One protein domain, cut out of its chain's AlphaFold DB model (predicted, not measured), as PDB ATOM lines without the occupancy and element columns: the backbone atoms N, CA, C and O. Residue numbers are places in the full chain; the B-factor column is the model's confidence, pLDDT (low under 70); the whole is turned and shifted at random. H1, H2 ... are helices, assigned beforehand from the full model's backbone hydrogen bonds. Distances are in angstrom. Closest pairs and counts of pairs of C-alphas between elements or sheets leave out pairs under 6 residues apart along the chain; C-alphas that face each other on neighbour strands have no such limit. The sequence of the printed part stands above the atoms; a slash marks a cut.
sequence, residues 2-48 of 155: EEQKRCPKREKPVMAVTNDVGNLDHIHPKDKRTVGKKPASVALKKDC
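What this domain is: This is residues 2 to 48 of the 155 residues of an uncharacterized protein of Fulvivirga sp. M361 (UniProt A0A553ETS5). A flat, loose serpentine: from the short H1 the chain turns near residue 10, a long unnamed stretch runs back between the two helices, and after another turn near residue 24 the long H2 makes one edge. The printed part has 47 residues with two named helices, H1 then H2, and no named strand. Its class is all helix, though under half of the residues, 19, are in named elements. The radius of gyration of the C-alphas is 12.8 A, and the spans are 37 by 27 by 13 A.

Where its parts are: H1 holds residues 2 to 5, beginning at C-alpha 2 (244.195, 104.163, 125.461). H2 holds residues 32 to 46 and is 22.1 A long, from C-alpha 32 (230.698, 113.059, 110.047) to C-alpha 46 (221.441, 99.296, 124.701).

How they stand to each other: H1 and H2 are apart. In H2, 10 of 11 O i to N i+4 pairs are within hydrogen-bond range; H1 is too short for such a pair.

The domain as a whole: The C-alphas farthest apart, of Asp 25 and Cys 48, are 37.1 A apart. The printed part has no cut. A long link of 26 residues joins H1 to H2. Mean pLDDT of the printed part is 73.4; residues 7 to 14 are among those under 70.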
ATOM      1  N   GLU A   2     243.912 104.897 124.212       69.25
ATOM      2  CA  GLU A   2     244.195 104.163 125.461       69.25
ATOM      3  C   GLU A   2     243.580 104.840 126.700       69.25
ATOM      4  O   GLU A   2     242.845 104.198 127.444       69.25
ATOM      5  N   GLU A   3     243.735 106.159 126.836       71.12
ATOM      6  CA  GLU A   3     243.124 106.927 127.935       71.12
ATOM      7  C   GLU A   3     241.590 106.860 127.946       71.12
ATOM      8  O   GLU A   3     240.964 106.720 128.993       71.12
ATOM      9  N   GLN A   4     240.959 106.836 126.769       67.50
ATOM     10  CA  GLN A   4     239.507 106.667 126.676       67.50
ATOM     11  C   GLN A   4     239.062 105.273 127.153       67.50
ATOM     12  O   GLN A   4     237.954 105.136 127.670       67.50
ATOM     13  N   LYS A   5     239.907 104.236 127.011       69.94
ATOM     14  CA  LYS A   5     239.628 102.877 127.516       69.94
ATOM     15  C   LYS A   5     239.819 102.774 129.033       69.94
ATOM     16  O   LYS A   5     239.217 101.900 129.647       69.94
ATOM     17  N   ARG A   6     240.631 103.659 129.624       70.50
ATOM     18  CA  ARG A   6     240.888 103.752 131.072       70.50
ATOM     19  C   ARG A   6     239.829 104.557 131.829       70.50
ATOM     20  O   ARG A   6     239.868 104.589 133.056       70.50
ATOM     21  N   CYS A   7     238.890 105.188 131.119       64.94
ATOM     22  CA  CYS A   7     237.817 105.972 131.722       64.94
ATOM     23  C   CYS A   7     237.108 105.162 132.833       64.94
ATOM     24  O   CYS A   7     236.668 104.036 132.564       64.94
ATOM     25  N   PRO A   8     237.000 105.696 134.070       57.06
ATOM     26  CA  PRO A   8     236.386 104.993 135.188       57.06
ATOM     27  C   PRO A   8     234.992 104.492 134.819       57.06
ATOM     28  O   PRO A   8     234.201 105.223 134.217       57.06
ATOM     29  N   LYS A   9     234.677 103.250 135.200       55.88
ATOM     30  CA  LYS A   9     233.359 102.645 134.976       55.88
ATOM     31  C   LYS A   9     232.290 103.407 135.774       55.88
ATOM     32  O   LYS A   9     231.973 103.038 136.897       55.88
ATOM     33  N   ARG A  10     231.744 104.478 135.192       57.84
ATOM     34  CA  ARG A  10     230.435 105.040 135.568       57.84
ATOM     35  C   ARG A  10     229.339 104.076 135.095       57.84
ATOM     36  O   ARG A  10     229.649 103.041 134.503       57.84
ATOM     37  N   GLU A  11     228.064 104.346 135.342       51.09
ATOM     38  CA  GLU A  11     227.024 103.454 134.818       51.09
ATOM     39  C   GLU A  11     227.014 103.478 133.276       51.09
ATOM     40  O   GLU A  11     226.721 104.491 132.646       51.09
ATOM     41  N   LYS A  12     227.355 102.327 132.676       61.56
ATOM     42  CA  LYS A  12     227.220 101.975 131.246       61.56
ATOM     43  C   LYS A  12     228.073 102.761 130.214       61.56
ATOM     44  O   LYS A  12     227.560 103.018 129.123       61.56
ATOM     45  N   PRO A  13     229.371 103.064 130.427       63.44
ATOM     46  CA  PRO A  13     230.175 103.735 129.415       63.44
ATOM     47  C   PRO A  13     230.368 102.820 128.204       63.44
ATOM     48  O   PRO A  13     230.546 101.603 128.329       63.44
ATOM     49  N   VAL A  14     230.318 103.414 127.017       66.88
ATOM     50  CA  VAL A  14     230.571 102.718 125.758       66.88
ATOM     51  C   VAL A  14     231.423 103.587 124.864       66.88
ATOM     52  O   VAL A  14     231.213 104.791 124.769       66.88
ATOM     53  N   MET A  15     232.366 102.947 124.188       77.12
ATOM     54  CA  MET A  15     233.218 103.581 123.202       77.12
ATOM     55  C   MET A  15     232.775 103.165 121.802       77.12
ATOM     56  O   MET A  15     232.593 101.979 121.532       77.12
ATOM     57  N   ALA A  16     232.620 104.145 120.917       80.75
ATOM     58  CA  ALA A  16     232.499 103.914 119.484       80.75
ATOM     59  C   ALA A  16     233.892 103.980 118.843       80.75
ATOM     60  O   ALA A  16     234.672 104.881 119.150       80.75
ATOM     61  N   VAL A  17     234.205 103.031 117.960       80.19
ATOM     62  CA  VAL A  17     235.520 102.928 117.312       80.19
ATOM     63  C   VAL A  17     235.492 103.630 115.953       80.19
ATOM     64  O   VAL A  17     234.717 103.251 115.074       80.19
ATOM     65  N   THR A  18     236.323 104.660 115.769       79.81
ATOM     66  CA  THR A  18     236.317 105.524 114.568       79.81
ATOM     67  C   THR A  18     237.681 105.671 113.886       79.81
ATOM     68  O   THR A  18     237.807 106.479 112.978       79.81
ATOM     69  N   ASN A  19     238.707 104.928 114.306       77.25
ATOM     70  CA  ASN A  19     240.071 105.003 113.749       77.25
ATOM     71  C   ASN A  19     240.183 104.515 112.290       77.25
ATOM     72  O   ASN A  19     241.208 104.699 111.645       77.25
ATOM     73  N   ASP A  20     239.136 103.903 111.757       77.50
ATOM     74  CA  ASP A  20     238.962 103.551 110.348       77.50
ATOM     75  C   ASP A  20     238.435 104.714 109.486       77.50
ATOM     76  O   ASP A  20     238.533 104.663 108.260       77.50
ATOM     77  N   VAL A  21     237.863 105.751 110.112       72.06
ATOM     78  CA  VAL A  21     237.222 106.895 109.448       72.06
ATOM     79  C   VAL A  21     237.950 108.177 109.844       72.06
ATOM     80  O   VAL A  21     237.686 108.778 110.882       72.06
ATOM     81  N   GLY A  22     238.865 108.616 108.984       69.50
ATOM     82  CA  GLY A  22     239.637 109.841 109.161       69.50
ATOM     83  C   GLY A  22     240.311 110.254 107.859       69.50
ATOM     84  O   GLY A  22     240.475 109.440 106.951       69.50
ATOM     85  N   ASN A  23     240.686 111.528 107.759       71.69
ATOM     86  CA  ASN A  23     241.502 112.037 106.664       71.69
ATOM     87  C   ASN A  23     242.799 112.596 107.258       71.69
ATOM     88  O   ASN A  23     242.741 113.513 108.075       71.69
ATOM     89  N   LEU A  24     243.942 112.038 106.859       77.25
ATOM     90  CA  LEU A  24     245.250 112.487 107.346       77.25
ATOM     91  C   LEU A  24     245.567 113.916 106.888       77.25
ATOM     92  O   LEU A  24     246.206 114.658 107.624       77.25
ATOM     93  N   ASP A  25     245.024 114.333 105.744       79.12
ATOM     94  CA  ASP A  25     245.199 115.683 105.205       79.12
ATOM     95  C   ASP A  25     244.191 116.684 105.789       79.12
ATOM     96  O   ASP A  25     244.298 117.890 105.572       79.12
ATOM     97  N   HIS A  26     243.166 116.206 106.509       75.69
ATOM     98  CA  HIS A  26     242.121 117.072 107.040       75.69
ATOM     99  C   HIS A  26     241.557 116.584 108.376       75.69
ATOM    100  O   HIS A  26     240.672 115.727 108.437       75.69
ATOM    101  N   ILE A  27     241.984 117.256 109.449       74.06
ATOM    102  CA  ILE A  27     241.554 116.995 110.832       74.06
ATOM    103  C   ILE A  27     240.045 117.190 111.083       74.06
ATOM    104  O   ILE A  27     239.529 116.751 112.108       74.06
ATOM    105  N   HIS A  28     239.313 117.816 110.154       76.12
ATOM    106  CA  HIS A  28     237.851 117.880 110.171       76.12
ATOM    107  C   HIS A  28     237.287 116.930 109.108       76.12
ATOM    108  O   HIS A  28     237.029 117.346 107.977       76.12
ATOM    109  N   PRO A  29     237.074 115.644 109.436       67.88
ATOM    110  CA  PRO A  29     236.624 114.671 108.453       67.88
ATOM    111  C   PRO A  29     235.270 115.080 107.868       67.88
ATOM    112  O   PRO A  29     234.331 115.422 108.593       67.88
ATOM    113  N   LYS A  30     235.156 115.018 106.536       76.94
ATOM    114  CA  LYS A  30     233.898 115.289 105.821       76.94
ATOM    115  C   LYS A  30     232.830 114.240 106.144       76.94
ATOM    116  O   LYS A  30     231.645 114.564 106.203       76.94
ATOM    117  N   ASP A  31     233.237 112.998 106.415       80.50
ATOM    118  CA  ASP A  31     232.321 111.910 106.760       80.50
ATOM    119  C   ASP A  31     231.933 111.891 108.251       80.50
ATOM    120  O   ASP A  31     232.159 110.936 108.995       80.50
ATOM    121  N   LYS A  32     231.287 112.973 108.699       81.62
ATOM    122  CA  LYS A  32     230.698 113.059 110.047       81.62
ATOM    123  C   LYS A  32     229.505 112.113 110.222       81.62
ATOM    124  O   LYS A  32     229.144 111.775 111.346       81.62
ATOM    125  N   ARG A  33     228.891 111.674 109.116       81.31
ATOM    126  CA  ARG A  33     227.732 110.771 109.127       81.31
ATOM    127  C   ARG A  33     228.128 109.387 109.619       81.31
ATOM    128  O   ARG A  33     227.466 108.865 110.513       81.31
ATOM    129  N   THR A  34     229.201 108.807 109.089       81.31
ATOM    130  CA  THR A  34     229.684 107.500 109.556       81.31
ATOM    131  C   THR A  34     230.148 107.575 111.005       81.31
ATOM    132  O   THR A  34     229.788 106.706 111.797       81.31
ATOM    133  N   VAL A  35     230.839 108.653 111.389       80.12
ATOM    134  CA  VAL A  35     231.226 108.897 112.788       80.12
ATOM    135  C   VAL A  35     230.003 108.936 113.709       80.12
ATOM    136  O   VAL A  35     230.035 108.286 114.746       80.12
ATOM    137  N   GLY A  36     228.916 109.623 113.335       78.38
ATOM    138  CA  GLY A  36     227.695 109.727 114.146       78.38
ATOM    139  C   GLY A  36     226.824 108.463 114.179       78.38
ATOM    140  O   GLY A  36     226.191 108.175 115.195       78.38
ATOM    141  N   LYS A  37     226.820 107.655 113.110       80.75
ATOM    142  CA  LYS A  37     226.074 106.380 113.068       80.75
ATOM    143  C   LYS A  37     226.570 105.381 114.108       80.75
ATOM    144  O   LYS A  37     225.776 104.650 114.686       80.75
ATOM    145  N   LYS A  38     227.875 105.359 114.366       82.62
ATOM    146  CA  LYS A  38     228.510 104.418 115.292       82.62
ATOM    147  C   LYS A  38     228.001 104.542 116.741       82.62
ATOM    148  O   LYS A  38     227.513 103.540 117.258       82.62
ATOM    149  N   PRO A  39     228.027 105.721 117.396       78.88
ATOM    150  CA  PRO A  39     227.411 105.906 118.705       78.88
ATOM    151  C   PRO A  39     225.879 105.778 118.666       78.88
ATOM    152  O   PRO A  39     225.299 105.304 119.637       78.88
ATOM    153  N   ALA A  40     225.211 106.103 117.552       78.69
ATOM    154  CA  ALA A  40     223.768 105.869 117.425       78.69
ATOM    155  C   ALA A  40     223.413 104.369 117.480       78.69
ATOM    156  O   ALA A  40     222.471 103.986 118.174       78.69
ATOM    157  N   SER A  41     224.196 103.506 116.824       74.31
ATOM    158  CA  SER A  41     224.034 102.048 116.916       74.31
ATOM    159  C   SER A  41     224.250 101.525 118.342       74.31
ATOM    160  O   SER A  41     223.569 100.588 118.754       74.31
ATOM    161  N   VAL A  42     225.135 102.154 119.129       74.81
ATOM    162  CA  VAL A  42     225.284 101.856 120.568       74.81
ATOM    163  C   VAL A  42     223.975 102.073 121.312       74.81
ATOM    164  O   VAL A  42     223.486 101.159 121.983       74.81
ATOM    165  N   ALA A  43     223.425 103.281 121.197       77.44
ATOM    166  CA  ALA A  43     222.234 103.688 121.931       77.44
ATOM    167  C   ALA A  43     221.022 102.836 121.529       77.44
ATOM    168  O   ALA A  43     220.297 102.323 122.378       77.44
ATOM    169  N   LEU A  44     220.853 102.577 120.228       76.88
ATOM    170  CA  LEU A  44     219.756 101.752 119.717       76.88
ATOM    171  C   LEU A  44     219.782 100.312 120.256       76.88
ATOM    172  O   LEU A  44     218.722  99.756 120.552       76.88
ATOM    173  N   LYS A  45     220.962  99.699 120.410       75.12
ATOM    174  CA  LYS A  45     221.070  98.352 120.992       75.12
ATOM    175  C   LYS A  45     220.826  98.368 122.500       75.12
ATOM    176  O   LYS A  45     220.092  97.519 122.998       75.12
ATOM    177  N   LYS A  46     221.453  99.296 123.229       71.94
ATOM    178  CA  LYS A  46     221.441  99.296 124.701       71.94
ATOM    179  C   LYS A  46     220.153  99.840 125.306       71.94
ATOM    180  O   LYS A  46     219.624  99.224 126.228       71.94
ATOM    181  N   ASP A  47     219.656 100.951 124.779       79.19
ATOM    182  CA  ASP A  47     218.546 101.691 125.381       79.19
ATOM    183  C   ASP A  47     217.224 101.351 124.694       79.19
ATOM    184  O   ASP A  47     216.194 101.218 125.351       79.19
ATOM    185  N   CYS A  48     217.257 101.114 123.379       76.81
ATOM    186  CA  CYS A  48     216.064 100.752 122.610       76.81
ATOM    187  C   CYS A  48     215.893  99.238 122.400       76.81
ATOM    188  O   CYS A  48     214.941  98.838 121.733       76.81
TER     189      CYS A  48